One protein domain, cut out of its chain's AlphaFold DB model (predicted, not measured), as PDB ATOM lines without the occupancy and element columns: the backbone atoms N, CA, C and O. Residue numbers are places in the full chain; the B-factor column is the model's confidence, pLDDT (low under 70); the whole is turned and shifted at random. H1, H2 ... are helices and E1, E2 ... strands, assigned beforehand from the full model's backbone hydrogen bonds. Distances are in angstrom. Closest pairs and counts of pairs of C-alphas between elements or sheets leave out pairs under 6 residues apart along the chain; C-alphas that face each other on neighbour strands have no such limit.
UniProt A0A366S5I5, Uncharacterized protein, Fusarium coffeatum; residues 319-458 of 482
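AT A GLANCE: This is residues 319 to 458 of the 482 residues of an uncharacterized protein of Fusarium coffeatum (UniProt A0A366S5I5). What does the model look like? It is a small closed barrel of strands, with the far part of the long hairpin E2 and E3 reaching away from it as an arm to the turn at residues 356 to 362, and long loops at residues 376 to 393 and 398 to 418. What is it built of? The printed part has 140 residues, with six named strands and two short helices in the order E1 E2 E3 E4 E5 H1 E6 H2; the class is mostly strand, though only 57 residues are in named elements. Round the ring run E1 E2 E3 E6 E5 E4 and back to E1, each neighbour pair antiparallel. How compact is it? It is only just compact, close to loose, with a radius of gyration of the C-alphas of 16.9 A and an elongated outline of 57 by 35 by 32 A.

HOW THE PARTS SIT: How does the barrel begin? E1 (residues 330 to 333), E2 (341 to 355) and E3 (363 to 375) form a meander, each strand the antiparallel neighbour of the one before, with N 331 and O 343 at 2.9 A and N 349 and O 370 at 2.8 A. E2 bends by 71 degrees at residue 344. What closes the ring? E4 (394 to 397) is the antiparallel neighbour of E1, N 396 to O 332 being 2.8 A, which completes a Greek key, a meander whose first strand neighbours the fourth. E5 (419 to 424) forms a hairpin with E4, N 421 to O 395 at 2.8 A, and E6 (441 to 446) has E5 on one side, N 445 to O 423 at 2.9 A, and E3 on the other, N 373 to O 442 at 2.8 A. Where are the helices? H1 (437 to 440) is on the barrel, its closest C-alphas to E3 being those of Phe 440 and Val 374, 5.8 A apart; it is too short for an O i to N i+4 pair, but its one O i to N i+3 pair is within hydrogen-bond range. H2 (448 to 452) is only just not on the barrel, with 4 pairs of C-alphas within 10 A, and its O i to N i+4 pair is within hydrogen-bond range.

IN THESE COORDINATES: Where do the strands start? E1 begins at C-alpha 330, (-101.491, -106.555, 150.922). Which are long? E2 measures 38.8 A and E3 35.6 A from first to last C-alpha; E6 measures 15.6 A and E5 14.7 A, E1 10.3 A and E4 9.8 A. Where does H2 end? H1 measures 5.3 A and H2 6.0 A, ending at C-alpha 452, (-85.283, -91.782, 141.047).

THE WHOLE: How far does it reach? The C-alphas of Thr 359 and Thr 410, the two farthest apart, are 59.0 A apart, and the printed part has no cut. Which links are long? Those from E3 to E4, E4 to E5 and E5 to H1. Where is confidence low? The mean pLDDT of the printed part is 75.2, and residues 356 to 361, 376 to 390, 399 to 416 and 425 to 434 are under 70.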
ATOM      1  N   PHE A 319     -93.201 -99.812 139.134       95.44
ATOM      2  CA  PHE A 319     -92.798 -99.610 140.515       95.44
ATOM      3  C   PHE A 319     -93.882 -98.849 141.278       95.44
ATOM      4  O   PHE A 319     -94.521 -97.949 140.730       95.44
ATOM      5  N   LEU A 320     -94.061 -99.215 142.539       93.31
ATOM      6  CA  LEU A 320     -94.845 -98.475 143.515       93.31
ATOM      7  C   LEU A 320     -93.869 -97.727 144.422       93.31
ATOM      8  O   LEU A 320     -92.956 -98.338 144.976       93.31
ATOM      9  N   ALA A 321     -94.041 -96.412 144.544       92.38
ATOM     10  CA  ALA A 321     -93.205 -95.619 145.430       92.38
ATOM     11  C   ALA A 321     -93.521 -95.954 146.892       92.38
ATOM     12  O   ALA A 321     -94.678 -96.178 147.257       92.38
ATOM     13  N   SER A 322     -92.513 -95.912 147.760       89.88
ATOM     14  CA  SER A 322     -92.686 -96.218 149.187       89.88
ATOM     15  C   SER A 322     -93.679 -95.282 149.891       89.88
ATOM     16  O   SER A 322     -94.295 -95.656 150.890       89.88
ATOM     17  N   ALA A 323     -93.843 -94.056 149.379       87.62
ATOM     18  CA  ALA A 323     -94.818 -93.076 149.857       87.62
ATOM     19  C   ALA A 323     -96.274 -93.486 149.582       87.62
ATOM     20  O   ALA A 323     -97.170 -93.028 150.284       87.62
ATOM     21  N   ASP A 324     -96.498 -94.371 148.607       88.12
ATOM     22  CA  ASP A 324     -97.823 -94.870 148.227       88.12
ATOM     23  C   ASP A 324     -98.182 -96.193 148.934       88.12
ATOM     24  O   ASP A 324     -99.253 -96.766 148.696       88.12
ATOM     25  N   HIS A 325     -97.294 -96.688 149.807       87.19
ATOM     26  CA  HIS A 325     -97.568 -97.824 150.684       87.19
ATOM     27  C   HIS A 325     -98.440 -97.373 151.853       87.19
ATOM     28  O   HIS A 325     -98.028 -96.540 152.662       87.19
ATOM     29  N   ASN A 326     -99.616 -97.979 151.992       84.75
ATOM     30  CA  ASN A 326    -100.500 -97.730 153.124       84.75
ATOM     31  C   ASN A 326    -100.430 -98.876 154.130       84.75
ATOM     32  O   ASN A 326    -100.222-100.041 153.780       84.75
ATOM     33  N   PHE A 327    -100.669 -98.553 155.400       85.88
ATOM     34  CA  PHE A 327    -100.828 -99.572 156.428       85.88
ATOM     35  C   PHE A 327    -101.947-100.549 156.050       85.88
ATOM     36  O   PHE A 327    -103.058-100.158 155.696       85.88
ATOM     37  N   GLY A 328    -101.645-101.841 156.134       82.88
ATOM     38  CA  GLY A 328    -102.575-102.911 155.794       82.88
ATOM     39  C   GLY A 328    -102.721-103.177 154.297       82.88
ATOM     40  O   GLY A 328    -103.526-104.038 153.933       82.88
ATOM     41  N   ASP A 329    -101.957-102.498 153.433       85.88
ATOM     42  CA  ASP A 329    -101.815-102.921 152.042       85.88
ATOM     43  C   ASP A 329    -101.281-104.350 151.984       85.88
ATOM     44  O   ASP A 329    -100.347-104.716 152.705       85.88
ATOM     45  N   ARG A 330    -101.886-105.163 151.117       86.50
ATOM     46  CA  ARG A 330    -101.491-106.555 150.922       86.50
ATOM     47  C   ARG A 330    -100.557-106.700 149.742       86.50
ATOM     48  O   ARG A 330    -100.792-106.139 148.670       86.50
ATOM     49  N   PHE A 331     -99.546-107.529 149.941       88.62
ATOM     50  CA  PHE A 331     -98.576-107.898 148.928       88.62
ATOM     51  C   PHE A 331     -98.457-109.413 148.863       88.62
ATOM     52  O   PHE A 331     -98.657-110.110 149.858       88.62
ATOM     53  N   ILE A 332     -98.118-109.910 147.685       87.31
ATOM     54  CA  ILE A 332     -97.732-111.295 147.454       87.31
ATOM     55  C   ILE A 332     -96.301-111.292 146.949       87.31
ATOM     56  O   ILE A 332     -95.900-110.396 146.210       87.31
ATOM     57  N   PHE A 333     -95.544-112.304 147.330       87.44
ATOM     58  CA  PHE A 333     -94.263-112.593 146.710       87.44
ATOM     59  C   PHE A 333     -94.147-114.084 146.427       87.44
ATOM     60  O   PHE A 333     -94.892-114.884 146.992       87.44
ATOM     61  N   ASP A 334     -93.222-114.424 145.539       84.81
ATOM     62  CA  ASP A 334     -92.858-115.792 145.193       84.81
ATOM     63  C   ASP A 334     -91.349-115.971 145.405       84.81
ATOM     64  O   ASP A 334     -90.568-115.022 145.233       84.81
ATOM     65  N   SER A 335     -90.937-117.156 145.836       83.75
ATOM     66  CA  SER A 335     -89.527-117.491 146.029       83.75
ATOM     67  C   SER A 335     -89.284-118.984 145.878       83.75
ATOM     68  O   SER A 335     -90.094-119.806 146.293       83.75
ATOM     69  N   PHE A 336     -88.107-119.344 145.381       79.06
ATOM     70  CA  PHE A 336     -87.693-120.733 145.204       79.06
ATOM     71  C   PHE A 336     -87.653-121.527 146.522       79.06
ATOM     72  O   PHE A 336     -87.724-122.756 146.526       79.06
ATOM     73  N   ALA A 337     -87.522-120.826 147.651       76.31
ATOM     74  CA  ALA A 337     -87.448-121.439 148.968       76.31
ATOM     75  C   ALA A 337     -88.814-121.552 149.638       76.31
ATOM     76  O   ALA A 337     -89.032-122.489 150.400       76.31
ATOM     77  N   VAL A 338     -89.712-120.590 149.396       72.31
ATOM     78  CA  VAL A 338     -90.961-120.465 150.160       72.31
ATOM     79  C   VAL A 338     -92.237-120.488 149.325       72.31
ATOM     80  O   VAL A 338     -93.341-120.406 149.874       72.31
ATOM     81  N   GLY A 339     -92.089-120.603 148.009       76.31
ATOM     82  CA  GLY A 339     -93.156-120.427 147.034       76.31
ATOM     83  C   GLY A 339     -93.909-119.116 147.241       76.31
ATOM     84  O   GLY A 339     -93.410-118.141 147.815       76.31
ATOM     85  N   LYS A 340     -95.172-119.120 146.831       80.69
ATOM     86  CA  LYS A 340     -96.062-117.978 147.013       80.69
ATOM     87  C   LYS A 340     -96.448-117.734 148.475       80.69
ATOM     88  O   LYS A 340     -97.062-118.584 149.122       80.69
ATOM     89  N   GLN A 341     -96.232-116.508 148.947       79.62
ATOM     90  CA  GLN A 341     -96.644-116.028 150.270       79.62
ATOM     91  C   GLN A 341     -97.398-114.700 150.185       79.62
ATOM     92  O   GLN A 341     -97.194-113.916 149.263       79.62
ATOM     93  N   THR A 342     -98.270-114.439 151.164       81.25
ATOM     94  CA  THR A 342     -98.985-113.160 151.317       81.25
ATOM     95  C   THR A 342     -98.497-112.439 152.568       81.25
ATOM     96  O   THR A 342     -98.260-113.061 153.599       81.25
ATOM     97  N   VAL A 343     -98.348-111.120 152.482       85.38
ATOM     98  CA  VAL A 343     -97.905-110.266 153.588       85.38
ATOM     99  C   VAL A 343     -98.736-108.991 153.645       85.38
ATOM    100  O   VAL A 343     -99.309-108.558 152.642       85.38
ATOM    101  N   SER A 344     -98.802-108.370 154.820       87.25
ATOM    102  CA  SER A 344     -99.399-107.041 155.001       87.25
ATOM    103  C   SER A 344     -98.336-106.016 155.362       87.25
ATOM    104  O   SER A 344     -97.454-106.298 156.174       87.25
ATOM    105  N   CYS A 345     -98.446-104.817 154.792       89.75
ATOM    106  CA  CYS A 345     -97.632-103.674 155.177       89.75
ATOM    107  C   CYS A 345     -97.988-103.247 156.606       89.75
ATOM    108  O   CYS A 345     -99.110-102.825 156.891       89.75
ATOM    109  N   LEU A 346     -97.023-103.384 157.511       90.19
ATOM    110  CA  LEU A 346     -97.119-102.945 158.898       90.19
ATOM    111  C   LEU A 346     -96.599-101.519 159.076       90.19
ATOM    112  O   LEU A 346     -96.946-100.877 160.065       90.19
ATOM    113  N   GLY A 347     -95.772-101.023 158.155       92.62
ATOM    114  CA  GLY A 347     -95.253 -99.664 158.200       92.62
ATOM    115  C   GLY A 347     -93.916 -99.498 157.500       92.62
ATOM    116  O   GLY A 347     -93.659-100.159 156.495       92.62
ATOM    117  N   ARG A 348     -93.065 -98.609 158.024       93.50
ATOM    118  CA  ARG A 348     -91.759 -98.267 157.440       93.50
ATOM    119  C   ARG A 348     -90.680 -98.086 158.496       93.50
ATOM    120  O   ARG A 348     -90.955 -97.667 159.621       93.50
ATOM    121  N   ARG A 349     -89.446 -98.394 158.109       93.81
ATOM    122  CA  ARG A 349     -88.232 -98.291 158.915       93.81
ATOM    123  C   ARG A 349     -87.217 -97.402 158.209       93.81
ATOM    124  O   ARG A 349     -86.804 -97.681 157.089       93.81
ATOM    125  N   PHE A 350     -86.757 -96.381 158.919       93.62
ATOM    126  CA  PHE A 350     -85.822 -95.373 158.438       93.62
ATOM    127  C   PHE A 350     -84.497 -95.511 159.185       93.62
ATOM    128  O   PHE A 350     -84.379 -95.131 160.353       93.62
ATOM    129  N   THR A 351     -83.480 -96.060 158.523       92.19
ATOM    130  CA  THR A 351     -82.125 -96.110 159.086       92.19
ATOM    131  C   THR A 351     -81.482 -94.740 158.982       92.19
ATOM    132  O   THR A 351     -81.507 -94.111 157.926       92.19
ATOM    133  N   LEU A 352     -80.861 -94.286 160.068       92.19
ATOM    134  CA  LEU A 352     -80.261 -92.962 160.141       92.19
ATOM    135  C   LEU A 352     -78.752 -93.028 159.894       92.19
ATOM    136  O   LEU A 352     -78.033 -93.867 160.452       92.19
ATOM    137  N   GLY A 353     -78.280 -92.117 159.048       87.88
ATOM    138  CA  GLY A 353     -76.874 -91.844 158.791       87.88
ATOM    139  C   GLY A 353     -76.456 -90.477 159.325       87.88
ATOM    140  O   GLY A 353     -77.287 -89.641 159.683       87.88
ATOM    141  N   TRP A 354     -75.143 -90.254 159.348       83.88
ATOM    142  CA  TRP A 354     -74.527 -89.020 159.829       83.88
ATOM    143  C   TRP A 354     -73.533 -88.497 158.808       83.88
ATOM    144  O   TRP A 354     -72.668 -89.246 158.348       83.88
ATOM    145  N   LYS A 355     -73.635 -87.212 158.474       78.06
ATOM    146  CA  LYS A 355     -72.578 -86.509 157.748       78.06
ATOM    147  C   LYS A 355     -71.812 -85.646 158.737       78.06
ATOM    148  O   LYS A 355     -72.385 -84.738 159.332       78.06
ATOM    149  N   GLN A 356     -70.519 -85.935 158.889       63.47
ATOM    150  CA  GLN A 356     -69.605 -85.026 159.572       63.47
ATOM    151  C   GLN A 356     -69.364 -83.829 158.660       63.47
ATOM    152  O   GLN A 356     -68.618 -83.922 157.683       63.47
ATOM    153  N   GLU A 357     -69.993 -82.704 158.974       59.62
ATOM    154  CA  GLU A 357     -69.617 -81.427 158.382       59.62
ATOM    155  C   GLU A 357     -68.626 -80.727 159.307       59.62
ATOM    156  O   GLU A 357     -68.850 -80.560 160.500       59.62
ATOM    157  N   THR A 358     -67.499 -80.282 158.756       52.91
ATOM    158  CA  THR A 358     -66.401 -79.671 159.524       52.91
ATOM    159  C   THR A 358     -66.764 -78.337 160.191       52.91
ATOM    160  O   THR A 358     -65.948 -77.788 160.930       52.91
ATOM    161  N   THR A 359     -67.955 -77.789 159.925       51.53
ATOM    162  CA  THR A 359     -68.362 -76.430 160.328       51.53
ATOM    163  C   THR A 359     -69.760 -76.330 160.949       51.53
ATOM    164  O   THR A 359     -70.095 -75.275 161.490       51.53
ATOM    165  N   HIS A 360     -70.546 -77.409 160.955       51.25
ATOM    166  CA  HIS A 360     -71.920 -77.448 161.464       51.25
ATOM    167  C   HIS A 360     -72.139 -78.694 162.339       51.25
ATOM    168  O   HIS A 360     -71.370 -79.648 162.218       51.25
ATOM    169  N   PRO A 361     -73.126 -78.692 163.260       58.50
ATOM    170  CA  PRO A 361     -73.490 -79.903 163.997       58.50
ATOM    171  C   PRO A 361     -73.800 -81.044 163.022       58.50
ATOM    172  O   PRO A 361     -74.336 -80.791 161.944       58.50
ATOM    173  N   ASP A 362     -73.454 -82.278 163.402       70.44
ATOM    174  CA  ASP A 362     -73.632 -83.456 162.551       70.44
ATOM    175  C   ASP A 362     -75.070 -83.522 162.013       70.44
ATOM    176  O   ASP A 362     -76.036 -83.583 162.779       70.44
ATOM    177  N   VAL A 363     -75.215 -83.499 160.685       78.44
ATOM    178  CA  VAL A 363     -76.530 -83.510 160.036       78.44
ATOM    179  C   VAL A 363     -76.981 -84.959 159.882       78.44
ATOM    180  O   VAL A 363     -76.335 -85.758 159.187       78.44
ATOM    181  N   LYS A 364     -78.099 -85.302 160.533       87.00
ATOM    182  CA  LYS A 364     -78.785 -86.582 160.333       87.00
ATOM    183  C   LYS A 364     -79.429 -86.622 158.951       87.00
ATOM    184  O   LYS A 364     -80.030 -85.647 158.506       87.00
ATOM    185  N   TYR A 365     -79.341 -87.772 158.298       90.38
ATOM    186  CA  TYR A 365     -80.064 -88.057 157.061       90.38
ATOM    187  C   TYR A 365     -80.618 -89.484 157.093       90.38
ATOM    188  O   TYR A 365     -80.139 -90.324 157.856       90.38
ATOM    189  N   ILE A 366     -81.623 -89.765 156.265       90.31
ATOM    190  CA  ILE A 366     -82.140 -91.126 156.088       90.31
ATOM    191  C   ILE A 366     -81.183 -91.854 155.148       90.31
ATOM    192  O   ILE A 366     -81.043 -91.489 153.984       90.31
ATOM    193  N   ALA A 367     -80.465 -92.835 155.687       88.56
ATOM    194  CA  ALA A 367     -79.500 -93.635 154.946       88.56
ATOM    195  C   ALA A 367     -80.158 -94.788 154.185       88.56
ATOM    196  O   ALA A 367     -79.656 -95.172 153.133       88.56
ATOM    197  N   LEU A 368     -81.247 -95.332 154.730       88.56
ATOM    198  CA  LEU A 368     -81.995 -96.428 154.129       88.56
ATOM    199  C   LEU A 368     -83.464 -96.359 154.546       88.56
ATOM    200  O   LEU A 368     -83.755 -96.065 155.709       88.56
ATOM    201  N   ASP A 369     -84.349 -96.674 153.608       89.81
ATOM    202  CA  ASP A 369     -85.798 -96.676 153.775       89.81
ATOM    203  C   ASP A 369     -86.376 -98.029 153.373       89.81
ATOM    204  O   ASP A 369     -86.237 -98.463 152.222       89.81
ATOM    205  N   GLN A 370     -86.998 -98.691 154.343       91.31
ATOM    206  CA  GLN A 370     -87.477-100.056 154.200       91.31
ATOM    207  C   GLN A 370     -88.953-100.129 154.564       91.31
ATOM    208  O   GLN A 370     -89.374 -99.632 155.612       91.31
ATOM    209  N   GLY A 371     -89.742-100.816 153.746       92.31
ATOM    210  CA  GLY A 371     -91.075-101.239 154.158       92.31
ATOM    211  C   GLY A 371     -90.968-102.320 155.235       92.31
ATOM    212  O   GLY A 371     -90.116-103.202 155.150       92.31
ATOM    213  N   ALA A 372     -91.828-102.247 156.245       91.81
ATOM    214  CA  ALA A 372     -91.993-103.261 157.276       91.81
ATOM    215  C   ALA A 372     -93.271-104.056 156.991       91.81
ATOM    216  O   ALA A 372     -94.345-103.477 156.812       91.81
ATOM    217  N   PHE A 373     -93.164-105.380 156.966       89.31
ATOM    218  CA  PHE A 373     -94.241-106.289 156.583       89.31
ATOM    219  C   PHE A 373     -94.398-107.409 157.602       89.31
ATOM    220  O   PHE A 373     -93.451-107.766 158.295       89.31
ATOM    221  N   VAL A 374     -95.587-107.995 157.666       83.75
ATOM    222  CA  VAL A 374     -95.864-109.179 158.482       83.75
ATOM    223  C   VAL A 374     -96.567-110.235 157.634       83.75
ATOM    224  O   VAL A 374     -97.513-109.930 156.905       83.75
ATOM    225  N   SER A 375     -96.065-111.467 157.709       76.50
ATOM    226  CA  SER A 375     -96.708-112.660 157.146       76.50
ATOM    227  C   SER A 375     -97.615-113.286 158.199       76.50
ATOM    228  O   SER A 375     -97.366-113.137 159.396       76.50
ATOM    229  N   ASP A 376     -98.628-114.022 157.768       58.91
ATOM    230  CA  ASP A 376     -99.473-114.884 158.598       58.91
ATOM    231  C   ASP A 376     -99.216-116.368 158.448       58.91
ATOM    232  O   ASP A 376     -99.762-117.143 159.230       58.91
ATOM    233  N   SER A 377     -98.417-116.766 157.463       56.59
ATOM    234  CA  SER A 377     -98.025-118.152 157.272       56.59
ATOM    235  C   SER A 377     -96.918-118.488 158.268       56.59
ATOM    236  O   SER A 377     -95.810-117.988 158.099       56.59
ATOM    237  N   PRO A 378     -97.149-119.345 159.283       45.59
ATOM    238  CA  PRO A 378     -96.060-119.822 160.120       45.59
ATOM    239  C   PRO A 378     -95.067-120.711 159.378       45.59
ATOM    240  O   PRO A 378     -93.916-120.800 159.773       45.59
ATOM    241  N   GLU A 379     -95.502-121.381 158.304       51.00
ATOM    242  CA  GLU A 379     -94.630-122.136 157.397       51.00
ATOM    243  C   GLU A 379     -95.307-122.263 156.022       51.00
ATOM    244  O   GLU A 379     -96.531-122.138 155.896       51.00
ATOM    245  N   ILE A 380     -94.497-122.575 155.017       47.12
ATOM    246  CA  ILE A 380     -94.842-122.716 153.601       47.12
ATOM    247  C   ILE A 380     -95.812-123.877 153.368       47.12
ATOM    248  O   ILE A 380     -95.766-124.908 154.038       47.12
ATOM    249  N   THR A 381     -96.740-123.698 152.429       40.25
ATOM    250  CA  THR A 381     -97.811-124.665 152.129       40.25
ATOM    251  C   THR A 381     -97.482-125.667 151.013       40.25
ATOM    252  O   THR A 381     -98.305-126.556 150.738       40.25
ATOM    253  N   THR A 382     -96.321-125.510 150.380       42.34
ATOM    254  CA  THR A 382     -95.713-126.374 149.358       42.34
ATOM    255  C   THR A 382     -94.481-127.079 149.948       42.34
ATOM    256  O   THR A 382     -93.926-126.612 150.936       42.34
ATOM    257  N   GLU A 383     -94.094-128.245 149.417       40.31
ATOM    258  CA  GLU A 383     -92.786-128.849 149.725       40.31
ATOM    259  C   GLU A 383     -91.724-128.095 148.916       40.31
ATOM    260  O   GLU A 383     -91.358-128.517 147.820       40.31
ATOM    261  N   PRO A 384     -91.368-126.892 149.382       44.66
ATOM    262  CA  PRO A 384     -90.032-126.724 149.931       44.66
ATOM    263  C   PRO A 384     -89.969-126.197 151.383       44.66
ATOM    264  O   PRO A 384     -90.847-125.468 151.842       44.66
ATOM    265  N   GLN A 385     -88.945-126.626 152.134       48.22
ATOM    266  CA  GLN A 385     -88.664-126.205 153.514       48.22
ATOM    267  C   GLN A 385     -87.747-124.973 153.548       48.22
ATOM    268  O   GLN A 385     -86.891-124.791 152.688       48.22
ATOM    269  N   ILE A 386     -87.973-124.133 154.564       42.59
ATOM    270  CA  ILE A 386     -87.343-122.824 154.778       42.59
ATOM    271  C   ILE A 386     -85.829-122.969 154.928       42.59
ATOM    272  O   ILE A 386     -85.389-123.635 155.860       42.59
ATOM    273  N   ARG A 387     -85.078-122.199 154.136       44.03
ATOM    274  CA  ARG A 387     -83.755-121.725 154.544       44.03
ATOM    275  C   ARG A 387     -83.904-120.454 155.360       44.03
ATOM    276  O   ARG A 387     -84.577-119.516 154.925       44.03
ATOM    277  N   ASP A 388     -83.200-120.382 156.482       44.06
ATOM    278  CA  ASP A 388     -82.905-119.091 157.093       44.06
ATOM    279  C   ASP A 388     -82.200-118.210 156.044       44.06
ATOM    280  O   ASP A 388     -81.207-118.623 155.443       44.06
ATOM    281  N   SER A 389     -82.658-116.967 155.869       47.47
ATOM    282  CA  SER A 389     -81.973-115.953 155.041       47.47
ATOM    283  C   SER A 389     -82.083-116.098 153.511       47.47
ATOM    284  O   SER A 389     -81.189-115.646 152.797       47.47
ATOM    285  N   VAL A 390     -83.176-116.651 152.973       56.91
ATOM    286  CA  VAL A 390     -83.496-116.469 151.538       56.91
ATOM    287  C   VAL A 390     -84.095-115.084 151.312       56.91
ATOM    288  O   VAL A 390     -84.893-114.609 152.107       56.91
ATOM    289  N   CYS A 391     -83.690-114.419 150.241       72.56
ATOM    290  CA  CYS A 391     -83.885-112.990 149.994       72.56
ATOM    291  C   CYS A 391     -84.192-112.717 148.520       72.56
ATOM    292  O   CYS A 391     -84.212-113.647 147.715       72.56
ATOM    293  N   GLY A 392     -84.403-111.454 148.151       75.06
ATOM    294  CA  GLY A 392     -84.507-111.029 146.752       75.06
ATOM    295  C   GLY A 392     -85.912-111.142 146.153       75.06
ATOM    296  O   GLY A 392     -86.140-110.700 145.028       75.06
ATOM    297  N   SER A 393     -86.878-111.695 146.894       87.75
ATOM    298  CA  SER A 393     -88.266-111.794 146.439       87.75
ATOM    299  C   SER A 393     -88.900-110.415 146.315       87.75
ATOM    300  O   SER A 393     -88.881-109.619 147.253       87.75
ATOM    301  N   VAL A 394     -89.513-110.137 145.173       92.31
ATOM    302  CA  VAL A 394     -90.198-108.865 144.936       92.31
ATOM    303  C   VAL A 394     -91.632-108.882 145.467       92.31
ATOM    304  O   VAL A 394     -92.339-109.883 145.365       92.31
ATOM    305  N   LEU A 395     -92.069-107.758 146.034       92.19
ATOM    306  CA  LEU A 395     -93.399-107.592 146.620       92.19
ATOM    307  C   LEU A 395     -94.385-107.036 145.595       92.19
ATOM    308  O   LEU A 395     -94.330-105.855 145.257       92.19
ATOM    309  N   LEU A 396     -95.330-107.858 145.155       91.50
ATOM    310  CA  LEU A 396     -96.380-107.488 144.214       91.50
ATOM    311  C   LEU A 396     -97.672-107.112 144.948       91.50
ATOM    312  O   LEU A 396     -98.236-107.916 145.693       91.50
ATOM    313  N   ARG A 397     -98.156-105.886 144.745       90.19
ATOM    314  CA  ARG A 397     -99.341-105.365 145.434       90.19
ATOM    315  C   ARG A 397    -100.613-106.060 144.954       90.19
ATOM    316  O   ARG A 397    -100.876-106.182 143.758       90.19
ATOM    317  N   CYS A 398    -101.455-106.443 145.905       83.50
ATOM    318  CA  CYS A 398    -102.798-106.953 145.656       83.50
ATOM    319  C   CYS A 398    -103.806-105.808 145.733       83.50
ATOM    320  O   CYS A 398    -104.311-105.477 146.812       83.50
ATOM    321  N   LEU A 399    -104.103-105.189 144.590       65.31
ATOM    322  CA  LEU A 399    -105.130-104.152 144.528       65.31
ATOM    323  C   LEU A 399    -106.494-104.704 144.957       65.31
ATOM    324  O   LEU A 399    -106.805-105.878 144.762       65.31
ATOM    325  N   ASN A 400    -107.303-103.836 145.567       58.66
ATOM    326  CA  ASN A 400    -108.627-104.138 146.129       58.66
ATOM    327  C   ASN A 400    -108.644-104.999 147.407       58.66
ATOM    328  O   ASN A 400    -109.724-105.315 147.903       58.66
ATOM    329  N   GLN A 401    -107.485-105.324 147.995       57.19
ATOM    330  CA  GLN A 401    -107.402-106.092 149.246       57.19
ATOM    331  C   GLN A 401    -106.590-105.407 150.353       57.19
ATOM    332  O   GLN A 401    -105.893-106.075 151.110       57.19
ATOM    333  N   SER A 402    -106.691-104.085 150.500       58.47
ATOM    334  CA  SER A 402    -106.235-103.451 151.744       58.47
ATOM    335  C   SER A 402    -107.091-103.946 152.912       58.47
ATOM    336  O   SER A 402    -108.316-104.081 152.770       58.47
ATOM    337  N   LEU A 403    -106.469-104.175 154.075       57.06
ATOM    338  CA  LEU A 403    -107.206-104.484 155.299       57.06
ATOM    339  C   LEU A 403    -108.306-103.444 155.557       57.06
ATOM    340  O   LEU A 403    -109.344-103.837 156.061       57.06
ATOM    341  N   GLY A 404    -108.166-102.180 155.137       54.22
ATOM    342  CA  GLY A 404    -109.158-101.120 155.370       54.22
ATOM    343  C   GLY A 404    -110.349-101.046 154.408       54.22
ATOM    344  O   GLY A 404    -111.309-100.330 154.687       54.22
ATOM    345  N   ASN A 405    -110.346-101.769 153.283       57.69
ATOM    346  CA  ASN A 405    -111.337-101.523 152.228       57.69
ATOM    347  C   ASN A 405    -112.582-102.428 152.355       57.69
ATOM    348  O   ASN A 405    -112.568-103.576 151.913       57.69
ATOM    349  N   LYS A 406    -113.671-101.907 152.946       52.78
ATOM    350  CA  LYS A 406    -114.915-102.651 153.264       52.78
ATOM    351  C   LYS A 406    -115.660-103.222 152.044       52.78
ATOM    352  O   LYS A 406    -116.367-104.215 152.175       52.78
ATOM    353  N   HIS A 407    -115.509-102.632 150.854       44.53
ATOM    354  CA  HIS A 407    -116.335-102.970 149.683       44.53
ATOM    355  C   HIS A 407    -115.787-104.077 148.766       44.53
ATOM    356  O   HIS A 407    -116.511-104.517 147.874       44.53
ATOM    357  N   HIS A 408    -114.554-104.556 148.969       47.06
ATOM    358  CA  HIS A 408    -113.878-105.404 147.971       47.06
ATOM    359  C   HIS A 408    -113.227-106.693 148.507       47.06
ATOM    360  O   HIS A 408    -112.615-107.439 147.742       47.06
ATOM    361  N   ARG A 409    -113.415-107.035 149.791       50.50
ATOM    362  CA  ARG A 409    -112.726-108.181 150.428       50.50
ATOM    363  C   ARG A 409    -113.208-109.578 150.001       50.50
ATOM    364  O   ARG A 409    -112.589-110.566 150.384       50.50
ATOM    365  N   THR A 410    -114.277-109.681 149.206       41.41
ATOM    366  CA  THR A 410    -114.831-110.949 148.681       41.41
ATOM    367  C   THR A 410    -114.504-111.214 147.206       41.41
ATOM    368  O   THR A 410    -114.854-112.276 146.687       41.41
ATOM    369  N   GLN A 411    -113.829-110.292 146.509       42.34
ATOM    370  CA  GLN A 411    -113.423-110.503 145.116       42.34
ATOM    371  C   GLN A 411    -112.130-111.329 145.028       42.34
ATOM    372  O   GLN A 411    -111.211-111.183 145.839       42.34
ATOM    373  N   LYS A 412    -112.077-112.219 144.024       47.03
ATOM    374  CA  LYS A 412    -110.886-112.988 143.620       47.03
ATOM    375  C   LYS A 412    -109.679-112.039 143.576       47.03
ATOM    376  O   LYS A 412    -109.839-110.927 143.092       47.03
ATOM    377  N   MET A 413    -108.512-112.454 144.085       50.44
ATOM    378  CA  MET A 413    -107.293-111.630 144.048       50.44
ATOM    379  C   MET A 413    -107.042-111.130 142.619       50.44
ATOM    380  O   MET A 413    -106.684-111.916 141.746       50.44
ATOM    381  N   THR A 414    -107.284-109.843 142.380       53.28
ATOM    382  CA  THR A 414    -107.028-109.175 141.102       53.28
ATOM    383  C   THR A 414    -105.699-108.452 141.212       53.28
ATOM    384  O   THR A 414    -105.599-107.396 141.835       53.28
ATOM    385  N   ILE A 415    -104.668-109.038 140.617       62.66
ATOM    386  CA  ILE A 415    -103.314-108.486 140.554       62.66
ATOM    387  C   ILE A 415    -103.158-107.744 139.215       62.66
ATOM    388  O   ILE A 415    -102.264-108.005 138.414       62.66
ATOM    389  N   GLU A 416    -104.127-106.886 138.892       59.91
ATOM    390  CA  GLU A 416    -104.302-106.390 137.519       59.91
ATOM    391  C   GLU A 416    -103.263-105.325 137.126       59.91
ATOM    392  O   GLU A 416    -102.884-105.245 135.953       59.91
ATOM    393  N   ASP A 417    -102.706-104.588 138.092       74.75
ATOM    394  CA  ASP A 417    -101.815-103.452 137.811       74.75
ATOM    395  C   ASP A 417    -100.320-103.772 137.845       74.75
ATOM    396  O   ASP A 417     -99.529-102.927 137.428       74.75
ATOM    397  N   GLY A 418     -99.912-104.955 138.319       86.25
ATOM    398  CA  GLY A 418     -98.495-105.337 138.333       86.25
ATOM    399  C   GLY A 418     -97.593-104.410 139.166       86.25
ATOM    400  O   GLY A 418     -96.437-104.208 138.799       86.25
ATOM    401  N   GLU A 419     -98.118-103.780 140.223       92.25
ATOM    402  CA  GLU A 419     -97.379-102.825 141.065       92.25
ATOM    403  C   GLU A 419     -96.384-103.531 141.987       92.25
ATOM    404  O   GLU A 419     -96.795-104.299 142.857       92.25
ATOM    405  N   ILE A 420     -95.090-103.241 141.847       92.50
ATOM    406  CA  ILE A 420     -94.041-103.818 142.693       92.50
ATOM    407  C   ILE A 420     -93.550-102.791 143.717       92.50
ATOM    408  O   ILE A 420     -93.014-101.751 143.335       92.50
ATOM    409  N   GLY A 421     -93.725-103.086 145.007       90.75
ATOM    410  CA  GLY A 421     -93.430-102.167 146.119       90.75
ATOM    411  C   GLY A 421     -92.020-102.255 146.698       90.75
ATOM    412  O   GLY A 421     -91.603-101.385 147.456       90.75
ATOM    413  N   GLY A 422     -91.259-103.293 146.369       92.81
ATOM    414  CA  GLY A 422     -89.897-103.435 146.873       92.81
ATOM    415  C   GLY A 422     -89.376-104.855 146.781       92.81
ATOM    416  O   GLY A 422     -90.034-105.736 146.218       92.81
ATOM    417  N   MET A 423     -88.203-105.068 147.365       91.31
ATOM    418  CA  MET A 423     -87.514-106.356 147.385       91.31
ATOM    419  C   MET A 423     -87.269-106.791 148.825       91.31
ATOM    420  O   MET A 423     -86.642-106.070 149.599       91.31
ATOM    421  N   LEU A 424     -87.790-107.957 149.201       87.00
ATOM    422  CA  LEU A 424     -87.628-108.521 150.534       87.00
ATOM    423  C   LEU A 424     -86.164-108.826 150.807       87.00
ATOM    424  O   LEU A 424     -85.500-109.522 150.037       87.00
ATOM    425  N   HIS A 425     -85.698-108.332 151.949       69.38
ATOM    426  CA  HIS A 425     -84.334-108.564 152.394       69.38
ATOM    427  C   HIS A 425     -84.186-109.977 152.862       69.38
ATOM    428  O   HIS A 425     -83.270-110.634 152.423       69.38
ATOM    429  N   TRP A 426     -85.094-110.441 153.713       68.75
ATOM    430  CA  TRP A 426     -85.055-111.780 154.267       68.75
ATOM    431  C   TRP A 426     -86.469-112.311 154.385       68.75
ATOM    432  O   TRP A 426     -87.365-111.649 154.915       68.75
ATOM    433  N   VAL A 427     -86.652-113.522 153.890       56.94
ATOM    434  CA  VAL A 427     -87.868-114.307 153.987       56.94
ATOM    435  C   VAL A 427     -87.740-115.193 155.225       56.94
ATOM    436  O   VAL A 427     -87.685-116.416 155.157       56.94
ATOM    437  N   ASP A 428     -87.641-114.553 156.388       55.16
ATOM    438  CA  ASP A 428     -87.669-115.253 157.669       55.16
ATOM    439  C   ASP A 428     -89.120-115.506 158.040       55.16
ATOM    440  O   ASP A 428     -89.761-114.737 158.763       55.16
ATOM    441  N   ILE A 429     -89.673-116.567 157.466       53.75
ATOM    442  CA  ILE A 429     -91.025-116.980 157.803       53.75
ATOM    443  C   ILE A 429     -91.032-117.399 159.273       53.75
ATOM    444  O   ILE A 429     -90.188-118.169 159.723       53.75
ATOM    445  N   GLN A 430     -91.968-116.792 160.002       53.28
ATOM    446  CA  GLN A 430     -92.232-116.880 161.435       53.28
ATOM    447  C   GLN A 430     -91.522-118.033 162.169       53.28
ATOM    448  O   GLN A 430     -91.798-119.213 161.956       53.28
ATOM    449  N   SER A 431     -90.716-117.704 163.180       48.94
ATOM    450  CA  SER A 431     -90.386-118.710 164.187       48.94
ATOM    451  C   SER A 431     -91.660-119.052 164.964       48.94
ATOM    452  O   SER A 431     -92.133-118.238 165.759       48.94
ATOM    453  N   ASN A 432     -92.164-120.282 164.819       47.31
ATOM    454  CA  ASN A 432     -93.270-120.847 165.616       47.31
ATOM    455  C   ASN A 432     -93.094-120.704 167.145       47.31
ATOM    456  O   ASN A 432     -94.005-121.011 167.914       47.31
ATOM    457  N   ARG A 433     -91.903-120.307 167.608       51.47
ATOM    458  CA  ARG A 433     -91.530-120.211 169.019       51.47
ATOM    459  C   ARG A 433     -91.374-118.782 169.518       51.47
ATOM    460  O   ARG A 433     -91.070-118.613 170.696       51.47
ATOM    461  N   SER A 434     -91.557-117.768 168.671       68.56
ATOM    462  CA  SER A 434     -91.451-116.393 169.144       68.56
ATOM    463  C   SER A 434     -92.708-115.953 169.890       68.56
ATOM    464  O   SER A 434     -93.833-116.127 169.430       68.56
ATOM    465  N   ASP A 435     -92.497-115.350 171.052       75.69
ATOM    466  CA  ASP A 435     -93.502-114.725 171.902       75.69
ATOM    467  C   ASP A 435     -93.590-113.204 171.693       75.69
ATOM    468  O   ASP A 435     -94.327-112.533 172.413       75.69
ATOM    469  N   LYS A 436     -92.864-112.636 170.719       80.81
ATOM    470  CA  LYS A 436     -92.821-111.184 170.485       80.81
ATOM    471  C   LYS A 436     -93.066-110.820 169.037       80.81
ATOM    472  O   LYS A 436     -92.442-111.392 168.143       80.81
ATOM    473  N   ILE A 437     -93.884-109.792 168.828       81.38
ATOM    474  CA  ILE A 437     -94.259-109.344 167.489       81.38
ATOM    475  C   ILE A 437     -93.072-108.861 166.648       81.38
ATOM    476  O   ILE A 437     -93.079-109.058 165.438       81.38
ATOM    477  N   GLU A 438     -92.019-108.301 167.254       81.44
ATOM    478  CA  GLU A 438     -90.860-107.809 166.497       81.44
ATOM    479  C   GLU A 438     -90.139-108.893 165.675       81.44
ATOM    480  O   GLU A 438     -89.479-108.571 164.693       81.44
ATOM    481  N   ASN A 439     -90.309-110.173 166.025       77.88
ATOM    482  CA  ASN A 439     -89.734-111.299 165.282       77.88
ATOM    483  C   ASN A 439     -90.611-111.771 164.111       77.88
ATOM    484  O   ASN A 439     -90.195-112.649 163.359       77.88
ATOM    485  N   PHE A 440     -91.815-111.213 163.963       78.50
ATOM    486  CA  PHE A 440     -92.727-111.472 162.843       78.50
ATOM    487  C   PHE A 440     -92.589-110.416 161.738       78.50
ATOM    488  O   PHE A 440     -93.253-110.514 160.706       78.50
ATOM    489  N   ILE A 441     -91.758-109.393 161.962       84.19
ATOM    490  CA  ILE A 441     -91.559-108.293 161.024       84.19
ATOM    491  C   ILE A 441     -90.458-108.671 160.031       84.19
ATOM    492  O   ILE A 441     -89.346-109.040 160.416       84.19
ATOM    493  N   MET A 442     -90.786-108.536 158.752       85.25
ATOM    494  CA  MET A 442     -89.870-108.621 157.620       85.25
ATOM    495  C   MET A 442     -89.635-107.219 157.064       85.25
ATOM    496  O   MET A 442     -90.524-106.365 157.124       85.25
ATOM    497  N   TYR A 443     -88.460-107.000 156.482       87.50
ATOM    498  CA  TYR A 443     -88.118-105.734 155.842       87.50
ATOM    499  C   TYR A 443     -87.895-105.934 154.348       87.50
ATOM    500  O   TYR A 443     -87.322-106.941 153.928       87.50
ATOM    501  N   ALA A 444     -88.344-104.966 153.557       90.31
ATOM    502  CA  ALA A 444     -88.061-104.895 152.133       90.31
ATOM    503  C   ALA A 444     -87.492-103.524 151.789       90.31
ATOM    504  O   ALA A 444     -88.051-102.513 152.222       90.31
ATOM    505  N   ASP A 445     -86.428-103.486 150.994       91.56
ATOM    506  CA  ASP A 445     -85.945-102.223 150.457       91.56
ATOM    507  C   ASP A 445     -86.927-101.683 149.429       91.56
ATOM    508  O   ASP A 445     -87.468-102.410 148.586       91.56
ATOM    509  N   SER A 446     -87.157-100.378 149.531       91.69
ATOM    510  CA  SER A 446     -87.973 -99.644 148.578       91.69
ATOM    511  C   SER A 446     -87.293 -99.572 147.211       91.69
ATOM    512  O   SER A 446     -86.068 -99.510 147.090       91.69
ATOM    513  N   PHE A 447     -88.110 -99.528 146.162       93.81
ATOM    514  CA  PHE A 447     -87.640 -99.285 144.800       93.81
ATOM    515  C   PHE A 447     -87.518 -97.802 144.442       93.81
ATOM    516  O   PHE A 447     -87.171 -97.482 143.307       93.81
ATOM    517  N   ASP A 448     -87.693 -96.897 145.406       93.56
ATOM    518  CA  ASP A 448     -87.529 -95.455 145.204       93.56
ATOM    519  C   ASP A 448     -86.181 -95.096 144.553       93.56
ATOM    520  O   ASP A 448     -86.201 -94.360 143.566       93.56
ATOM    521  N   PRO A 449     -85.021 -95.669 144.950       94.06
ATOM    522  CA  PRO A 449     -83.757 -95.372 144.273       94.06
ATOM    523  C   PRO A 449     -83.726 -95.789 142.796       94.06
ATOM    524  O   PRO A 449     -83.035 -95.159 141.994       94.06
ATOM    525  N   LEU A 450     -84.462 -96.840 142.409       95.69
ATOM    526  CA  LEU A 450     -84.606 -97.240 141.004       95.69
ATOM    527  C   LEU A 450     -85.483 -96.243 140.240       95.69
ATOM    528  O   LEU A 450     -85.103 -95.822 139.144       95.69
ATOM    529  N   ILE A 451     -86.608 -95.833 140.838       95.56
ATOM    530  CA  ILE A 451     -87.525 -94.827 140.281       95.56
ATOM    531  C   ILE A 451     -86.780 -93.504 140.063       95.56
ATOM    532  O   ILE A 451     -86.803 -92.948 138.965       95.56
ATOM    533  N   GLU A 452     -86.069 -93.022 141.083       94.94
ATOM    534  CA  GLU A 452     -85.283 -91.782 141.047       94.94
ATOM    535  C   GLU A 452     -84.161 -91.836 140.002       94.94
ATOM    536  O   GLU A 452     -83.888 -90.846 139.320       94.94
ATOM    537  N   ALA A 453     -83.532 -93.001 139.834       95.75
ATOM    538  CA  ALA A 453     -82.523 -93.223 138.805       95.75
ATOM    539  C   ALA A 453     -83.114 -93.359 137.387       95.75
ATOM    540  O   ALA A 453     -82.343 -93.397 136.420       95.75
ATOM    541  N   GLY A 454     -84.441 -93.392 137.236       96.69
ATOM    542  CA  GLY A 454     -85.139 -93.459 135.951       96.69
ATOM    543  C   GLY A 454     -85.209 -94.859 135.345       96.69
ATOM    544  O   GLY A 454     -85.314 -94.978 134.124       96.69
ATOM    545  N   TRP A 455     -85.106 -95.905 136.167       97.56
ATOM    546  CA  TRP A 455     -85.390 -97.270 135.734       97.56
ATOM    547  C   TRP A 455     -86.899 -97.493 135.614       97.56
ATOM    548  O   TRP A 455     -87.700 -96.931 136.361       97.56
ATOM    549  N   THR A 456     -87.280 -98.366 134.691       97.25
ATOM    550  CA  THR A 456     -88.655 -98.841 134.500       97.25
ATOM    551  C   THR A 456     -88.669-100.363 134.407       97.25
ATOM    552  O   THR A 456     -87.616-100.981 134.298       97.25
ATOM    553  N   ILE A 457     -89.839-100.990 134.509       96.31
ATOM    554  CA  ILE A 457     -89.960-102.450 134.424       96.31
ATOM    555  C   ILE A 457     -90.094-102.852 132.954       96.31
ATOM    556  O   ILE A 457     -90.943-102.294 132.254       96.31
ATOM    557  N   VAL A 458     -89.310-103.843 132.513       94.94
ATOM    558  CA  VAL A 458     -89.434-104.403 131.157       94.94
ATOM    559  C   VAL A 458     -90.812-105.036 131.006       94.94
ATOM    560  O   VAL A 458     -91.166-105.942 131.762       94.94
TER     561      VAL A 458